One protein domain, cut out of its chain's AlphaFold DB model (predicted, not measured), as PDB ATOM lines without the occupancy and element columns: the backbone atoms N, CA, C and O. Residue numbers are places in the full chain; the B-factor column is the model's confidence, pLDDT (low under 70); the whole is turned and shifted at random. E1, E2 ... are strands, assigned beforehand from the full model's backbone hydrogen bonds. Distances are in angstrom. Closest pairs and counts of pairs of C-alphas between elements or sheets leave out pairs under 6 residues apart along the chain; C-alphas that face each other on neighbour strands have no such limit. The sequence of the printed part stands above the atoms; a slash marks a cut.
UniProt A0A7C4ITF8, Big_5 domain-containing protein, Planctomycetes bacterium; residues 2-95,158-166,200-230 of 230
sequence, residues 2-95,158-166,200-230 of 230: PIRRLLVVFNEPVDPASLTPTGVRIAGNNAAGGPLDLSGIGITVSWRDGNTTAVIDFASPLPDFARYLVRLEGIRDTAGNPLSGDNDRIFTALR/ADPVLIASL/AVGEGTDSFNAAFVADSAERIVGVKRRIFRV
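What this domain is: This is residues 2 to 95, 158 to 166 and 200 to 230 of the 230 residues of the protein "Big_5 domain-containing protein" of Planctomycetes bacterium (UniProt A0A7C4ITF8). With little regular structure, the domain is two small, twisted antiparallel sheets, E1 E4 E3 and E2 E5 E6, only partly face to face; residues 206 to 230 loop past E1 and E6, and residues 200 to 205 stick out. The 134 printed residues have no named helix and six strands, E1 to E6 in order, holding 43 residues: all strand. It is compact, with a radius of gyration of the C-alphas of 15.1 A and spans of 44 by 35 by 31 A.

How they stand to each other: E1, residues 3 to 9, is antiparallel to E4, residues 53 to 62; N 6 and O 56 are 2.8 A apart, within hydrogen-bond range. E4 bends by 92 degrees at residue 59. The closest C-alphas of E1 and E6, residues 88 to 93, are those of Ile 3 and Ala 93, 6.8 A apart. E2, residues 24 to 30, is antiparallel to E5, residues 66 to 72, with N 27 and O 69 at 2.9 A. E3, residues 43 to 48, forms a hairpin with E4, with N 46 and O 55 at 2.9 A. E5 and E6 form a hairpin, with N 68 and O 91 at 2.8 A.

Where its parts are: E1, 17.3 A long, begins at C-alpha 3 (39.380, 66.672, 31.307). E2 measures 19.9 A, E4 20.7 A and E5 19.8 A. E6 ends at C-alpha 93 (45.201, 63.198, 30.405).

The domain as a whole: Cuts leave C-alphas 95 and 158 17.9 A apart, and 166 and 200 29.5 A apart. Links E1 to E2, E2 to E3 and E5 to E6 are long. The pLDDT is under 70 in residues 163 to 166 and 200 to 230.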
ATOM      1  N   PRO A   2      42.134  68.965  34.408       77.25
ATOM      2  CA  PRO A   2      41.329  67.758  34.403       77.25
ATOM      3  C   PRO A   2      40.369  67.822  33.213       77.25
ATOM      4  O   PRO A   2      39.773  68.867  32.949       77.25
ATOM      5  N   ILE A   3      40.237  66.720  32.488       85.19
ATOM      6  CA  ILE A   3      39.380  66.672  31.307       85.19
ATOM      7  C   ILE A   3      37.942  66.480  31.791       85.19
ATOM      8  O   ILE A   3      37.608  65.441  32.351       85.19
ATOM      9  N   ARG A   4      37.117  67.518  31.633       88.44
ATOM     10  CA  ARG A   4      35.687  67.521  31.996       88.44
ATOM     11  C   ARG A   4      34.768  67.654  30.792       88.44
ATOM     12  O   ARG A   4      33.579  67.417  30.923       88.44
ATOM     13  N   ARG A   5      35.324  68.034  29.646       88.19
ATOM     14  CA  ARG A   5      34.574  68.307  28.434       88.19
ATOM     15  C   ARG A   5      35.362  67.882  27.210       88.19
ATOM     16  O   ARG A   5      36.580  68.074  27.169       88.19
ATOM     17  N   LEU A   6      34.655  67.331  26.230       88.94
ATOM     18  CA  LEU A   6      35.144  67.129  24.874       88.94
ATOM     19  C   LEU A   6      34.291  67.943  23.905       88.94
ATOM     20  O   LEU A   6      33.064  67.887  23.959       88.94
ATOM     21  N   LEU A   7      34.957  68.676  23.016       86.94
ATOM     22  CA  LEU A   7      34.318  69.344  21.891       86.94
ATOM     23  C   LEU A   7      34.551  68.515  20.638       86.94
ATOM     24  O   LEU A   7      35.695  68.298  20.229       86.94
ATOM     25  N   VAL A   8      33.454  68.047  20.061       87.19
ATOM     26  CA  VAL A   8      33.413  67.315  18.801       87.19
ATOM     27  C   VAL A   8      32.853  68.249  17.760       87.19
ATOM     28  O   VAL A   8      31.812  68.838  18.007       87.19
ATOM     29  N   VAL A   9      33.487  68.356  16.600       87.75
ATOM     30  CA  VAL A   9      32.896  69.071  15.471       87.75
ATOM     31  C   VAL A   9      32.671  68.114  14.324       87.75
ATOM     32  O   VAL A   9      33.331  67.083  14.178       87.75
ATOM     33  N   PHE A  10      31.662  68.451  13.553       85.69
ATOM     34  CA  PHE A  10      31.203  67.764  12.376       85.69
ATOM     35  C   PHE A  10      31.277  68.755  11.217       85.69
ATOM     36  O   PHE A  10      31.148  69.965  11.402       85.69
ATOM     37  N   ASN A  11      31.538  68.257  10.016       86.62
ATOM     38  CA  ASN A  11      31.529  69.068   8.800       86.62
ATOM     39  C   ASN A  11      30.145  69.644   8.470       86.62
ATOM     40  O   ASN A  11      30.061  70.563   7.659       86.62
ATOM     41  N   GLU A  12      29.084  69.102   9.064       85.62
ATOM     42  CA  GLU A  12      27.706  69.497   8.816       85.62
ATOM     43  C   GLU A  12      26.785  69.179  10.005       85.62
ATOM     44  O   GLU A  12      27.209  68.497  10.946       85.62
ATOM     45  N   PRO A  13      25.547  69.710  10.012       92.69
ATOM     46  CA  PRO A  13      24.620  69.524  11.120       92.69
ATOM     47  C   PRO A  13      24.243  68.056  11.358       92.69
ATOM     48  O   PRO A  13      23.783  67.351  10.460       92.69
ATOM     49  N   VAL A  14      24.364  67.626  12.611       93.69
ATOM     50  CA  VAL A  14      23.921  66.309  13.085       93.69
ATOM     51  C   VAL A  14      22.476  66.399  13.588       93.69
ATOM     52  O   VAL A  14      22.083  67.425  14.150       93.69
ATOM     53  N   ASP A  15      21.679  65.335  13.427       95.88
ATOM     54  CA  ASP A  15      20.405  65.202  14.146       95.88
ATOM     55  C   ASP A  15      20.700  65.057  15.651       95.88
ATOM     56  O   ASP A  15      21.271  64.035  16.060       95.88
ATOM     57  N   PRO A  16      20.312  66.026  16.505       94.19
ATOM     58  CA  PRO A  16      20.626  65.991  17.930       94.19
ATOM     59  C   PRO A  16      20.103  64.757  18.661       94.19
ATOM     60  O   PRO A  16      20.663  64.397  19.695       94.19
ATOM     61  N   ALA A  17      19.046  64.116  18.148       94.88
ATOM     62  CA  ALA A  17      18.487  62.904  18.738       94.88
ATOM     63  C   ALA A  17      19.356  61.657  18.486       94.88
ATOM     64  O   ALA A  17      19.227  60.667  19.207       94.88
ATOM     65  N   SER A  18      20.249  61.697  17.492       94.56
ATOM     66  CA  SER A  18      21.094  60.557  17.114       94.56
ATOM     67  C   SER A  18      22.260  60.318  18.082       94.56
ATOM     68  O   SER A  18      22.612  59.167  18.348       94.56
ATOM     69  N   LEU A  19      22.829  61.379  18.672       93.88
ATOM     70  CA  LEU A  19      23.868  61.273  19.698       93.88
ATOM     71  C   LEU A  19      23.264  61.385  21.096       93.88
ATOM     72  O   LEU A  19      23.037  62.473  21.624       93.88
ATOM     73  N   THR A  20      23.076  60.238  21.730       94.25
ATOM     74  CA  THR A  20      22.684  60.155  23.140       94.25
ATOM     75  C   THR A  20      23.910  59.911  24.027       94.25
ATOM     76  O   THR A  20      24.944  59.456  23.533       94.25
ATOM     77  N   PRO A  21      23.830  60.145  25.350       94.38
ATOM     78  CA  PRO A  21      24.925  59.817  26.265       94.38
ATOM     79  C   PRO A  21      25.415  58.365  26.175       94.38
ATOM     80  O   PRO A  21      26.604  58.115  26.333       94.38
ATOM     81  N   THR A  22      24.531  57.408  25.879       92.94
ATOM     82  CA  THR A  22      24.896  55.991  25.702       92.94
ATOM     83  C   THR A  22      25.641  55.722  24.392       92.94
ATOM     84  O   THR A  22      26.383  54.743  24.300       92.94
ATOM     85  N   GLY A  23      25.482  56.598  23.396       93.19
ATOM     86  CA  GLY A  23      26.272  56.606  22.166       93.19
ATOM     87  C   GLY A  23      27.706  57.102  22.368       93.19
ATOM     88  O   GLY A  23      28.546  56.886  21.499       93.19
ATOM     89  N   VAL A  24      28.029  57.723  23.510       95.25
ATOM     90  CA  VAL A  24      29.403  58.090  23.876       95.25
ATOM     91  C   VAL A  24      30.028  56.951  24.673       95.25
ATOM     92  O   VAL A  24      29.759  56.762  25.860       95.25
ATOM     93  N   ARG A  25      30.902  56.187  24.025       94.50
ATOM     94  CA  ARG A  25      31.636  55.085  24.649       94.50
ATOM     95  C   ARG A  25      33.027  55.549  25.034       94.50
ATOM     96  O   ARG A  25      33.708  56.194  24.241       94.50
ATOM     97  N   ILE A  26      33.458  55.210  26.245       94.12
ATOM     98  CA  ILE A  26      34.775  55.581  26.755       94.12
ATOM     99  C   ILE A  26      35.440  54.397  27.457       94.12
ATOM    100  O   ILE A  26      34.809  53.685  28.234       94.12
ATOM    101  N   ALA A  27      36.728  54.207  27.185       95.12
ATOM    102  CA  ALA A  27      37.616  53.332  27.939       95.12
ATOM    103  C   ALA A  27      38.867  54.111  28.337       95.12
ATOM    104  O   ALA A  27      39.285  55.035  27.634       95.12
ATOM    105  N   GLY A  28      39.479  53.739  29.459       95.69
ATOM    106  CA  GLY A  28      40.702  54.367  29.939       95.69
ATOM    107  C   GLY A  28      41.677  53.344  30.494       95.69
ATOM    108  O   GLY A  28      41.249  52.357  31.076       95.69
ATOM    109  N   ASN A  29      42.971  53.612  30.349       96.12
ATOM    110  CA  ASN A  29      44.057  52.874  30.983       96.12
ATOM    111  C   ASN A  29      44.858  53.828  31.871       96.12
ATOM    112  O   ASN A  29      45.158  54.960  31.478       96.12
ATOM    113  N   ASN A  30      45.219  53.369  33.064       94.38
ATOM    114  CA  ASN A  30      46.076  54.110  33.983       94.38
ATOM    115  C   ASN A  30      47.568  53.840  33.711       94.38
ATOM    116  O   ASN A  30      47.940  52.935  32.965       94.38
ATOM    117  N   ALA A  31      48.442  54.604  34.367       91.12
ATOM    118  CA  ALA A  31      49.888  54.431  34.250       91.12
ATOM    119  C   ALA A  31      50.440  53.096  34.783       91.12
ATOM    120  O   ALA A  31      51.564  52.732  34.446       91.12
ATOM    121  N   ALA A  32      49.664  52.358  35.581       90.19
ATOM    122  CA  ALA A  32      50.015  51.011  36.027       90.19
ATOM    123  C   ALA A  32      49.660  49.926  34.987       90.19
ATOM    124  O   ALA A  32      49.907  48.749  35.230       90.19
ATOM    125  N   GLY A  33      49.097  50.309  33.832       83.50
ATOM    126  CA  GLY A  33      48.758  49.403  32.733       83.50
ATOM    127  C   GLY A  33      47.396  48.718  32.868       83.50
ATOM    128  O   GLY A  33      47.081  47.853  32.057       83.50
ATOM    129  N   GLY A  34      46.589  49.090  33.867       87.94
ATOM    130  CA  GLY A  34      45.253  48.531  34.082       87.94
ATOM    131  C   GLY A  34      44.129  49.426  33.546       87.94
ATOM    132  O   GLY A  34      44.319  50.647  33.457       87.94
ATOM    133  N   PRO A  35      42.950  48.851  33.238       94.62
ATOM    134  CA  PRO A  35      41.776  49.629  32.872       94.62
ATOM    135  C   PRO A  35      41.311  50.508  34.042       94.62
ATOM    136  O   PRO A  35      41.439  50.146  35.213       94.62
ATOM    137  N   LEU A  36      40.766  51.677  33.719       93.88
ATOM    138  CA  LEU A  36      40.095  52.566  34.660       93.88
ATOM    139  C   LEU A  36      38.613  52.210  34.754       93.88
ATOM    140  O   LEU A  36      37.945  52.042  33.735       93.88
ATOM    141  N   ASP A  37      38.089  52.186  35.977       92.94
ATOM    142  CA  ASP A  37      36.646  52.201  36.195       92.94
ATOM    143  C   ASP A  37      36.109  53.621  35.965       92.94
ATOM    144  O   ASP A  37      36.453  54.564  36.681       92.94
ATOM    145  N   LEU A  38      35.286  53.766  34.927       92.81
ATOM    146  CA  LEU A  38      34.647  55.021  34.528       92.81
ATOM    147  C   LEU A  38      33.124  54.982  34.732       92.81
ATOM    148  O   LEU A  38      32.444  55.946  34.393       92.81
ATOM    149  N   SER A  39      32.580  53.895  35.292       89.25
ATOM    150  CA  SER A  39      31.131  53.675  35.419       89.25
ATOM    151  C   SER A  39      30.423  54.723  36.286       89.25
ATOM    152  O   SER A  39      29.259  55.043  36.054       89.25
ATOM    153  N   GLY A  40      31.136  55.312  37.250       89.25
ATOM    154  CA  GLY A  40      30.634  56.392  38.104       89.25
ATOM    155  C   GLY A  40      30.656  57.787  37.468       89.25
ATOM    156  O   GLY A  40      30.263  58.758  38.118       89.25
ATOM    157  N   ILE A  41      31.140  57.929  36.230       92.38
ATOM    158  CA  ILE A  41      31.234  59.219  35.543       92.38
ATOM    159  C   ILE A  41      30.026  59.388  34.622       92.38
ATOM    160  O   ILE A  41      29.951  58.796  33.550       92.38
ATOM    161  N   GLY A  42      29.082  60.239  35.029       94.88
ATOM    162  CA  GLY A  42      27.948  60.615  34.182       94.88
ATOM    163  C   GLY A  42      28.393  61.373  32.928       94.88
ATOM    164  O   GLY A  42      29.308  62.195  33.000       94.88
ATOM    165  N   ILE A  43      27.724  61.117  31.802       96.31
ATOM    166  CA  ILE A  43      27.958  61.785  30.516       96.31
ATOM    167  C   ILE A  43      26.692  62.541  30.116       96.31
ATOM    168  O   ILE A  43      25.589  62.000  30.185       96.31
ATOM    169  N   THR A  44      26.852  63.778  29.657       96.69
ATOM    170  CA  THR A  44      25.786  64.550  29.008       96.69
ATOM    171  C   THR A  44      26.258  65.064  27.660       96.69
ATOM    172  O   THR A  44      27.428  65.405  27.503       96.69
ATOM    173  N   VAL A  45      25.341  65.146  26.698       95.94
ATOM    174  CA  VAL A  45      25.607  65.685  25.361       95.94
ATOM    175  C   VAL A  45      24.724  66.907  25.144       95.94
ATOM    176  O   VAL A  45      23.521  66.862  25.395       95.94
ATOM    177  N   SER A  46      25.326  67.994  24.676       95.06
ATOM    178  CA  SER A  46      24.624  69.179  24.178       95.06
ATOM    179  C   SER A  46      25.240  69.643  22.857       95.06
ATOM    180  O   SER A  46      26.261  69.108  22.431       95.06
ATOM    181  N   TRP A  47      24.613  70.610  22.189       93.69
ATOM    182  CA  TRP A  47      24.994  71.039  20.842       93.69
ATOM    183  C   TRP A  47      25.198  72.553  20.761       93.69
ATOM    184  O   TRP A  47      24.513  73.320  21.437       93.69
ATOM    185  N   ARG A  48      26.144  72.976  19.920       91.06
ATOM    186  CA  ARG A  48      26.429  74.372  19.555       91.06
ATOM    187  C   ARG A  48      26.569  74.502  18.039       91.06
ATOM    188  O   ARG A  48      26.543  73.503  17.317       91.06
ATOM    189  N   ASP A  49      26.684  75.742  17.567       90.75
ATOM    190  CA  ASP A  49      27.036  76.074  16.181       90.75
ATOM    191  C   ASP A  49      26.125  75.413  15.134       90.75
ATOM    192  O   ASP A  49      26.580  74.846  14.144       90.75
ATOM    193  N   GLY A  50      24.810  75.427  15.379       89.81
ATOM    194  CA  GLY A  50      23.840  74.811  14.467       89.81
ATOM    195  C   GLY A  50      23.980  73.289  14.369       89.81
ATOM    196  O   GLY A  50      23.827  72.734  13.288       89.81
ATOM    197  N   ASN A  51      24.285  72.627  15.490       91.69
ATOM    198  CA  ASN A  51      24.505  71.180  15.608       91.69
ATOM    199  C   ASN A  51      25.720  70.660  14.830       91.69
ATOM    200  O   ASN A  51      25.796  69.476  14.508       91.69
ATOM    201  N   THR A  52      26.683  71.536  14.553       90.25
ATOM    202  CA  THR A  52      27.989  71.137  14.017       90.25
ATOM    203  C   THR A  52      29.009  70.896  15.122       90.25
ATOM    204  O   THR A  52      30.009  70.242  14.865       90.25
ATOM    205  N   THR A  53      28.741  71.331  16.359       89.75
ATOM    206  CA  THR A  53      29.612  71.107  17.520       89.75
ATOM    207  C   THR A  53      28.863  70.345  18.615       89.75
ATOM    208  O   THR A  53      27.974  70.917  19.249       89.75
ATOM    209  N   ALA A  54      29.219  69.085  18.895       92.19
ATOM    210  CA  ALA A  54      28.756  68.391  20.101       92.19
ATOM    211  C   ALA A  54      29.665  68.707  21.292       92.19
ATOM    212  O   ALA A  54      30.894  68.624  21.221       92.19
ATOM    213  N   VAL A  55      29.037  69.021  22.416       93.31
ATOM    214  CA  VAL A  55      29.669  69.264  23.707       93.31
ATOM    215  C   VAL A  55      29.356  68.074  24.600       93.31
ATOM    216  O   VAL A  55      28.216  67.888  25.028       93.31
ATOM    217  N   ILE A  56      30.372  67.259  24.860       94.25
ATOM    218  CA  ILE A  56      30.285  66.098  25.744       94.25
ATOM    219  C   ILE A  56      30.847  66.521  27.095       94.25
ATOM    220  O   ILE A  56      32.051  66.742  27.209       94.25
ATOM    221  N   ASP A  57      29.995  66.630  28.109       94.31
ATOM    222  CA  ASP A  57      30.395  66.959  29.478       94.31
ATOM    223  C   ASP A  57      30.419  65.695  30.350       94.31
ATOM    224  O   ASP A  57      29.514  64.859  30.301       94.31
ATOM    225  N   PHE A  58      31.456  65.582  31.176       93.38
ATOM    226  CA  PHE A  58      31.598  64.560  32.204       93.38
ATOM    227  C   PHE A  58      31.226  65.153  33.567       93.38
ATOM    228  O   PHE A  58      31.808  66.154  33.999       93.38
ATOM    229  N   ALA A  59      30.300  64.512  34.284       93.81
ATOM    230  CA  ALA A  59      29.841  64.953  35.606       93.81
ATOM    231  C   ALA A  59      30.993  65.045  36.627       93.81
ATOM    232  O   ALA A  59      31.018  65.926  37.489       93.81
ATOM    233  N   SER A  60      31.983  64.165  36.472       92.12
ATOM    234  CA  SER A  60      33.244  64.166  37.207       92.12
ATOM    235  C   SER A  60      34.413  64.251  36.229       92.12
ATOM    236  O   SER A  60      34.324  63.720  35.124       92.12
ATOM    237  N   PRO A  61      35.525  64.903  36.605       87.88
ATOM    238  CA  PRO A  61      36.694  64.957  35.743       87.88
ATOM    239  C   PRO A  61      37.251  63.556  35.494       87.88
ATOM    240  O   PRO A  61      37.365  62.764  36.430       87.88
ATOM    241  N   LEU A  62      37.674  63.290  34.260       91.38
ATOM    242  CA  LEU A  62      38.420  62.076  33.953       91.38
ATOM    243  C   LEU A  62      39.718  62.035  34.785       91.38
ATOM    244  O   LEU A  62      40.386  63.075  34.910       91.38
ATOM    245  N   PRO A  63      40.090  60.866  35.343       93.88
ATOM    246  CA  PRO A  63      41.354  60.688  36.050       93.88
ATOM    247  C   PRO A  63      42.569  61.192  35.256       93.88
ATOM    248  O   PRO A  63      42.677  61.002  34.043       93.88
ATOM    249  N   ASP A  64      43.493  61.848  35.951       91.75
ATOM    250  CA  ASP A  64      44.752  62.319  35.372       91.75
ATOM    251  C   ASP A  64      45.789  61.186  35.284       91.75
ATOM    252  O   ASP A  64      45.660  60.164  35.955       91.75
ATOM    253  N   PHE A  65      46.838  61.392  34.488       93.00
ATOM    254  CA  PHE A  65      47.892  60.412  34.209       93.00
ATOM    255  C   PHE A  65      47.343  59.084  33.669       93.00
ATOM    256  O   PHE A  65      47.651  57.988  34.143       93.00
ATOM    257  N   ALA A  66      46.497  59.226  32.654       94.69
ATOM    258  CA  ALA A  66      45.764  58.143  32.030       94.69
ATOM    259  C   ALA A  66      45.577  58.401  30.536       94.69
ATOM    260  O   ALA A  66      45.621  59.542  30.061       94.69
ATOM    261  N   ARG A  67      45.351  57.321  29.796       94.31
ATOM    262  CA  ARG A  67      45.081  57.340  28.362       94.31
ATOM    263  C   ARG A  67      43.656  56.884  28.118       94.31
ATOM    264  O   ARG A  67      43.206  55.963  28.786       94.31
ATOM    265  N   TYR A  68      42.968  57.521  27.182       94.25
ATOM    266  CA  TYR A  68      41.547  57.316  26.921       94.25
ATOM    267  C   TYR A  68      41.294  57.033  25.452       94.25
ATOM    268  O   TYR A  68      41.921  57.651  24.596       94.25
ATOM    269  N   LEU A  69      40.339  56.146  25.188       93.75
ATOM    270  CA  LEU A  69      39.671  55.967  23.907       93.75
ATOM    271  C   LEU A  69      38.233  56.457  24.078       93.75
ATOM    272  O   LEU A  69      37.519  55.942  24.936       93.75
ATOM    273  N   VAL A  70      37.811  57.424  23.270       93.69
ATOM    274  CA  VAL A  70      36.400  57.803  23.122       93.69
ATOM    275  C   VAL A  70      35.912  57.351  21.755       93.69
ATOM    276  O   VAL A  70      36.623  57.537  20.772       93.69
ATOM    277  N   ARG A  71      34.714  56.777  21.686       93.56
ATOM    278  CA  ARG A  71      34.030  56.398  20.448       93.56
ATOM    279  C   ARG A  71      32.600  56.912  20.462       93.56
ATOM    280  O   ARG A  71      31.932  56.851  21.491       93.56
ATOM    281  N   LEU A  72      32.143  57.392  19.316       93.31
ATOM    282  CA  LEU A  72      30.773  57.827  19.091       93.31
ATOM    283  C   LEU A  72      30.025  56.774  18.275       93.31
ATOM    284  O   LEU A  72      30.504  56.310  17.240       93.31
ATOM    285  N   GLU A  73      28.842  56.398  18.732       92.50
ATOM    286  CA  GLU A  73      27.987  55.394  18.104       92.50
ATOM    287  C   GLU A  73      26.601  55.980  17.816       92.50
ATOM    288  O   GLU A  73      26.117  56.845  18.543       92.50
ATOM    289  N   GLY A  74      25.957  55.505  16.746       90.94
ATOM    290  CA  GLY A  74      24.574  55.871  16.417       90.94
ATOM    291  C   GLY A  74      24.372  57.251  15.780       90.94
ATOM    292  O   GLY A  74      23.231  57.611  15.508       90.94
ATOM    293  N   ILE A  75      25.447  57.994  15.501       93.31
ATOM    294  CA  ILE A  75      25.393  59.335  14.899       93.31
ATOM    295  C   ILE A  75      24.744  59.308  13.510       93.31
ATOM    296  O   ILE A  75      25.134  58.501  12.658       93.31
ATOM    297  N   ARG A  76      23.816  60.240  13.272       93.62
ATOM    298  CA  ARG A  76      23.180  60.499  11.975       93.62
ATOM    299  C   ARG A  76      23.028  61.990  11.717       93.62
ATOM    300  O   ARG A  76      22.820  62.764  12.645       93.62
ATOM    301  N   ASP A  77      23.087  62.385  10.459       93.06
ATOM    302  CA  ASP A  77      22.753  63.745  10.048       93.06
ATOM    303  C   ASP A  77      21.242  64.020  10.066       93.06
ATOM    304  O   ASP A  77      20.420  63.146  10.355       93.06
ATOM    305  N   THR A  78      20.862  65.242   9.693       92.94
ATOM    306  CA  THR A  78      19.450  65.632   9.574       92.94
ATOM    307  C   THR A  78      18.688  64.918   8.448       92.94
ATOM    308  O   THR A  78      17.459  64.964   8.442       92.94
ATOM    309  N   ALA A  79      19.375  64.276   7.497       92.62
ATOM    310  CA  ALA A  79      18.765  63.476   6.433       92.62
ATOM    311  C   ALA A  79      18.712  61.964   6.756       92.62
ATOM    312  O   ALA A  79      18.177  61.185   5.967       92.62
ATOM    313  N   GLY A  80      19.214  61.541   7.921       92.12
ATOM    314  CA  GLY A  80      19.267  60.151   8.377       92.12
ATOM    315  C   GLY A  80      20.502  59.351   7.935       92.12
ATOM    316  O   GLY A  80      20.616  58.172   8.299       92.12
ATOM    317  N   ASN A  81      21.433  59.955   7.199       90.44
ATOM    318  CA  ASN A  81      22.711  59.377   6.798       90.44
ATOM    319  C   ASN A  81      23.587  59.110   8.033       90.44
ATOM    320  O   ASN A  81      23.750  59.996   8.873       90.44
ATOM    321  N   PRO A  82      24.148  57.896   8.189       90.88
ATOM    322  CA  PRO A  82      25.030  57.592   9.308       90.88
ATOM    323  C   PRO A  82      26.380  58.307   9.169       90.88
ATOM    324  O   PRO A  82      26.847  58.560   8.058       90.88
ATOM    325  N   LEU A  83      27.047  58.554  10.301       85.81
ATOM    326  CA  LEU A  83      28.436  59.013  10.298       85.81
ATOM    327  C   LEU A  83      29.332  58.027   9.531       85.81
ATOM    328  O   LEU A  83      29.352  56.831   9.829       85.81
ATOM    329  N   SER A  84      30.108  58.551   8.587       82.50
ATOM    330  CA  SER A  84      31.140  57.815   7.859       82.50
ATOM    331  C   SER A  84      32.545  58.177   8.349       82.50
ATOM    332  O   SER A  84      32.780  59.289   8.817       82.50
ATOM    333  N   GLY A  85      33.496  57.250   8.213       81.50
ATOM    334  CA  GLY A  85      34.892  57.460   8.608       81.50
ATOM    335  C   GLY A  85      35.161  57.234  10.100       81.50
ATOM    336  O   GLY A  85      34.507  56.415  10.746       81.50
ATOM    337  N   ASP A  86      36.167  57.935  10.630       79.19
ATOM    338  CA  ASP A  86      36.598  57.816  12.026       79.19
ATOM    339  C   ASP A  86      35.491  58.264  12.989       79.19
ATOM    340  O   ASP A  86      35.062  59.421  12.978       79.19
ATOM    341  N   ASN A  87      35.113  57.383  13.911       88.69
ATOM    342  CA  ASN A  87      34.197  57.699  15.004       88.69
ATOM    343  C   ASN A  87      34.865  57.639  16.382       88.69
ATOM    344  O   ASN A  87      34.172  57.722  17.396       88.69
ATOM    345  N   ASP A  88      36.189  57.491  16.443       87.38
ATOM    346  CA  ASP A  88      36.932  57.389  17.689       87.38
ATOM    347  C   ASP A  88      38.172  58.287  17.761       87.38
ATOM    348  O   ASP A  88      38.712  58.789  16.768       87.38
ATOM    349  N   ARG A  89      38.593  58.566  18.997       88.88
ATOM    350  CA  ARG A  89      39.797  59.336  19.303       88.88
ATOM    351  C   ARG A  89      40.487  58.805  20.542       88.88
ATOM    352  O   ARG A  89      39.855  58.529  21.558       88.88
ATOM    353  N   ILE A  90      41.814  58.756  20.458       88.81
ATOM    354  CA  ILE A  90      42.681  58.484  21.598       88.81
ATOM    355  C   ILE A  90      43.318  59.785  22.070       88.81
ATOM    356  O   ILE A  90      43.841  60.566  21.269       88.81
ATOM    357  N   PHE A  91      43.286  60.014  23.378       88.75
ATOM    358  CA  PHE A  91      43.919  61.166  24.009       88.75
ATOM    359  C   PHE A  91      44.510  60.799  25.370       88.75
ATOM    360  O   PHE A  91      44.177  59.775  25.964       88.75
ATOM    361  N   THR A  92      45.399  61.652  25.871       91.25
ATOM    362  CA  THR A  92      46.078  61.450  27.152       91.25
ATOM    363  C   THR A  92      45.737  62.596  28.096       91.25
ATOM    364  O   THR A  92      45.957  63.764  27.769       91.25
ATOM    365  N   ALA A  93      45.252  62.265  29.291       91.31
ATOM    366  CA  ALA A  93      45.201  63.198  30.405       91.31
ATOM    367  C   ALA A  93      46.568  63.202  31.096       91.31
ATOM    368  O   ALA A  93      46.940  62.228  31.751       91.31
ATOM    369  N   LEU A  94      47.327  64.282  30.923       91.44
ATOM    370  CA  LEU A  94      48.606  64.463  31.601       91.44
ATOM    371  C   LEU A  94      48.770  65.913  32.048       91.44
ATOM    372  O   LEU A  94      49.192  66.790  31.292       91.44
ATOM    373  N   ARG A  95      48.402  66.191  33.295       88.00
ATOM    374  CA  ARG A  95      48.600  67.508  33.896       88.00
ATOM    375  C   ARG A  95      50.094  67.804  34.044       88.00
ATOM    376  O   ARG A  95      50.845  66.982  34.553       88.00
ATOM    377  N   ALA A 158      49.356  51.992  27.450       92.19
ATOM    378  CA  ALA A 158      48.772  51.347  26.283       92.19
ATOM    379  C   ALA A 158      47.446  52.005  25.869       92.19
ATOM    380  O   ALA A 158      46.687  52.491  26.715       92.19
ATOM    381  N   ASP A 159      47.158  51.973  24.568       91.56
ATOM    382  CA  ASP A 159      45.865  52.385  24.023       91.56
ATOM    383  C   ASP A 159      44.733  51.569  24.682       91.56
ATOM    384  O   ASP A 159      44.807  50.336  24.712       91.56
ATOM    385  N   PRO A 160      43.702  52.219  25.251       92.44
ATOM    386  CA  PRO A 160      42.557  51.507  25.801       92.44
ATOM    387  C   PRO A 160      41.752  50.834  24.700       92.44
ATOM    388  O   PRO A 160      41.644  51.344  23.587       92.44
ATOM    389  N   VAL A 161      41.115  49.725  25.049       90.06
ATOM    390  CA  VAL A 161      40.157  49.035  24.188       90.06
ATOM    391  C   VAL A 161      38.783  49.150  24.832       90.06
ATOM    392  O   VAL A 161      38.652  49.034  26.051       90.06
ATOM    393  N   LEU A 162      37.748  49.381  24.024       87.00
ATOM    394  CA  LEU A 162      36.374  49.247  24.497       87.00
ATOM    395  C   LEU A 162      36.115  47.770  24.779       87.00
ATOM    396  O   LEU A 162      35.971  46.970  23.856       87.00
ATOM    397  N   ILE A 163      36.059  47.407  26.053       68.12
ATOM    398  CA  ILE A 163      35.571  46.094  26.445       68.12
ATOM    399  C   ILE A 163      34.057  46.171  26.272       68.12
ATOM    400  O   ILE A 163      33.377  46.891  27.008       68.12
ATOM    401  N   ALA A 164      33.526  45.498  25.247       54.84
ATOM    402  CA  ALA A 164      32.095  45.241  25.192       54.84
ATOM    403  C   ALA A 164      31.720  44.609  26.532       54.84
ATOM    404  O   ALA A 164      32.416  43.699  26.977       54.84
ATOM    405  N   SER A 165      30.689  45.127  27.200       43.41
ATOM    406  CA  SER A 165      30.203  44.517  28.433       43.41
ATOM    407  C   SER A 165      29.897  43.047  28.130       43.41
ATOM    408  O   SER A 165      28.891  42.746  27.493       43.41
ATOM    409  N   LEU A 166      30.796  42.135  28.511       36.50
ATOM    410  CA  LEU A 166      30.610  40.686  28.446       36.50
ATOM    411  C   LEU A 166      29.645  40.314  29.579       36.50
ATOM    412  O   LEU A 166      30.011  39.687  30.563       36.50
ATOM    413  N   ALA A 200      40.454  46.652   2.055       25.50
ATOM    414  CA  ALA A 200      39.509  46.867   0.963       25.50
ATOM    415  C   ALA A 200      39.555  48.330   0.500       25.50
ATOM    416  O   ALA A 200      39.317  49.258   1.268       25.50
ATOM    417  N   VAL A 201      39.899  48.486  -0.777       28.16
ATOM    418  CA  VAL A 201      39.832  49.705  -1.587       28.16
ATOM    419  C   VAL A 201      38.397  49.867  -2.097       28.16
ATOM    420  O   VAL A 201      37.799  48.888  -2.537       28.16
ATOM    421  N   GLY A 202      37.872  51.094  -2.098       24.27
ATOM    422  CA  GLY A 202      36.627  51.457  -2.778       24.27
ATOM    423  C   GLY A 202      36.503  52.976  -2.924       24.27
ATOM    424  O   GLY A 202      36.377  53.677  -1.927       24.27
ATOM    425  N   GLU A 203      36.590  53.470  -4.161       28.09
ATOM    426  CA  GLU A 203      36.334  54.864  -4.552       28.09
ATOM    427  C   GLU A 203      34.824  55.173  -4.553       28.09
ATOM    428  O   GLU A 203      34.025  54.309  -4.917       28.09
ATOM    429  N   GLY A 204      34.432  56.412  -4.224       23.58
ATOM    430  CA  GLY A 204      33.058  56.896  -4.436       23.58
ATOM    431  C   GLY A 204      32.601  57.981  -3.457       23.58
ATOM    432  O   GLY A 204      32.133  57.677  -2.371       23.58
ATOM    433  N   THR A 205      32.777  59.226  -3.896       34.41
ATOM    434  CA  THR A 205      32.237  60.544  -3.490       34.41
ATOM    435  C   THR A 205      31.085  60.651  -2.468       34.41
ATOM    436  O   THR A 205      30.098  59.928  -2.554       34.41
ATOM    437  N   ASP A 206      31.197  61.703  -1.639       28.89
ATOM    438  CA  ASP A 206      30.236  62.298  -0.684       28.89
ATOM    439  C   ASP A 206      30.131  61.635   0.703       28.89
ATOM    440  O   ASP A 206      29.122  61.045   1.081       28.89
ATOM    441  N   SER A 207      31.198  61.776   1.502       29.58
ATOM    442  CA  SER A 207      31.267  61.303   2.890       29.58
ATOM    443  C   SER A 207      31.060  62.432   3.913       29.58
ATOM    444  O   SER A 207      31.795  63.427   3.916       29.58
ATOM    445  N   PHE A 208      30.105  62.224   4.827       30.33
ATOM    446  CA  PHE A 208      29.946  62.960   6.085       30.33
ATOM    447  C   PHE A 208      31.254  62.876   6.881       30.33
ATOM    448  O   PHE A 208      31.634  61.801   7.351       30.33
ATOM    449  N   ASN A 209      31.968  63.991   7.010       28.33
ATOM    450  CA  ASN A 209      33.282  64.070   7.646       28.33
ATOM    451  C   ASN A 209      33.173  64.662   9.062       28.33
ATOM    452  O   ASN A 209      33.160  65.879   9.237       28.33
ATOM    453  N   ALA A 210      33.203  63.841  10.115       27.27
ATOM    454  CA  ALA A 210      33.386  64.384  11.464       27.27
ATOM    455  C   ALA A 210      34.800  64.979  11.628       27.27
ATOM    456  O   ALA A 210      35.812  64.283  11.530       27.27
ATOM    457  N   ALA A 211      34.883  66.275  11.923       31.28
ATOM    458  CA  ALA A 211      36.126  66.983  12.195       31.28
ATOM    459  C   ALA A 211      36.080  67.567  13.607       31.28
ATOM    460  O   ALA A 211      35.559  68.650  13.780       31.28
ATOM    461  N   PHE A 212      36.652  66.905  14.619       30.88
ATOM    462  CA  PHE A 212      36.787  67.485  15.966       30.88
ATOM    463  C   PHE A 212      37.568  68.821  15.920       30.88
ATOM    464  O   PHE A 212      38.793  68.842  15.787       30.88
ATOM    465  N   VAL A 213      36.859  69.941  16.040       27.22
ATOM    466  CA  VAL A 213      37.341  71.328  16.032       27.22
ATOM    467  C   VAL A 213      36.787  71.977  17.293       27.22
ATOM    468  O   VAL A 213      35.605  71.921  17.578       27.22
ATOM    469  N   ALA A 214      37.661  72.535  18.115       26.58
ATOM    470  CA  ALA A 214      37.234  73.197  19.334       26.58
ATOM    471  C   ALA A 214      36.566  74.535  18.990       26.58
ATOM    472  O   ALA A 214      37.225  75.406  18.416       26.58
ATOM    473  N   ASP A 215      35.301  74.694  19.385       27.48
ATOM    474  CA  ASP A 215      34.730  76.004  19.690       27.48
ATOM    475  C   ASP A 215      35.607  76.674  20.769       27.48
ATOM    476  O   ASP A 215      36.226  76.028  21.621       27.48
ATOM    477  N   SER A 216      35.796  77.970  20.601       32.78
ATOM    478  CA  SER A 216      36.973  78.724  21.024       32.78
ATOM    479  C   SER A 216      37.337  78.538  22.511       32.78
ATOM    480  O   SER A 216      36.488  78.633  23.390       32.78
ATOM    481  N   ALA A 217      38.642  78.340  22.768       27.05
ATOM    482  CA  ALA A 217      39.354  78.217  24.060       27.05
ATOM    483  C   ALA A 217      39.614  76.812  24.662       27.05
ATOM    484  O   ALA A 217      40.481  76.701  25.528       27.05
ATOM    485  N   GLU A 218      39.016  75.715  24.182       30.52
ATOM    486  CA  GLU A 218      39.214  74.380  24.791       30.52
ATOM    487  C   GLU A 218      39.968  73.392  23.878       30.52
ATOM    488  O   GLU A 218      39.411  72.457  23.304       30.52
ATOM    489  N   ARG A 219      41.292  73.553  23.742       31.45
ATOM    490  CA  ARG A 219      42.139  72.531  23.095       31.45
ATOM    491  C   ARG A 219      42.628  71.517  24.130       31.45
ATOM    492  O   ARG A 219      43.659  71.721  24.769       31.45
ATOM    493  N   ILE A 220      41.902  70.407  24.235       32.16
ATOM    494  CA  ILE A 220      42.265  69.205  25.001       32.16
ATOM    495  C   ILE A 220      43.736  68.815  24.745       32.16
ATOM    496  O   ILE A 220      44.242  68.838  23.616       32.16
ATOM    497  N   VAL A 221      44.442  68.515  25.835       32.25
ATOM    498  CA  VAL A 221      45.854  68.108  25.884       32.25
ATOM    499  C   VAL A 221      46.052  66.801  25.095       32.25
ATOM    500  O   VAL A 221      45.225  65.899  25.156       32.25
ATOM    501  N   GLY A 222      47.135  66.705  24.316       30.56
ATOM    502  CA  GLY A 222      47.580  65.445  23.693       30.56
ATOM    503  C   GLY A 222      46.942  65.021  22.360       30.56
ATOM    504  O   GLY A 222      47.479  64.126  21.713       30.56
ATOM    505  N   VAL A 223      45.878  65.665  21.870       30.22
ATOM    506  CA  VAL A 223      45.356  65.365  20.522       30.22
ATOM    507  C   VAL A 223      46.155  66.167  19.491       30.22
ATOM    508  O   VAL A 223      46.080  67.403  19.430       30.22
ATOM    509  N   LYS A 224      46.969  65.480  18.673       28.39
ATOM    510  CA  LYS A 224      47.500  66.068  17.434       28.39
ATOM    511  C   LYS A 224      46.303  66.639  16.675       28.39
ATOM    512  O   LYS A 224      45.401  65.893  16.315       28.39
ATOM    513  N   ARG A 225      46.310  67.953  16.418       32.69
ATOM    514  CA  ARG A 225      45.455  68.566  15.396       32.69
ATOM    515  C   ARG A 225      45.808  67.873  14.082       32.69
ATOM    516  O   ARG A 225      46.773  68.265  13.432       32.69
ATOM    517  N   ARG A 226      45.093  66.812  13.725       31.66
ATOM    518  CA  ARG A 226      45.045  66.344  12.351       31.66
ATOM    519  C   ARG A 226      43.736  66.854  11.791       31.66
ATOM    520  O   ARG A 226      42.661  66.430  12.193       31.66
ATOM    521  N   ILE A 227      43.876  67.823  10.897       28.41
ATOM    522  CA  ILE A 227      42.892  68.065   9.855       28.41
ATOM    523  C   ILE A 227      42.908  66.774   9.040       28.41
ATOM    524  O   ILE A 227      43.861  66.529   8.303       28.41
ATOM    525  N   PHE A 228      41.935  65.898   9.266       26.75
ATOM    526  CA  PHE A 228      41.728  64.764   8.382       26.75
ATOM    527  C   PHE A 228      40.976  65.312   7.173       26.75
ATOM    528  O   PHE A 228      39.803  65.666   7.249       26.75
ATOM    529  N   ARG A 229      41.724  65.510   6.090       25.73
ATOM    530  CA  ARG A 229      41.190  65.610   4.738       25.73
ATOM    531  C   ARG A 229      41.506  64.280   4.070       25.73
ATOM    532  O   ARG A 229      42.658  63.871   4.180       25.73
ATOM    533  N   VAL A 230      40.469  63.706   3.457       35.88
ATOM    534  CA  VAL A 230      40.420  62.606   2.471       35.88
ATOM    535  C   VAL A 230      41.656  61.712   2.424       35.88
ATOM    536  O   VAL A 230      42.694  62.160   1.889       35.88
TER     537      VAL A 230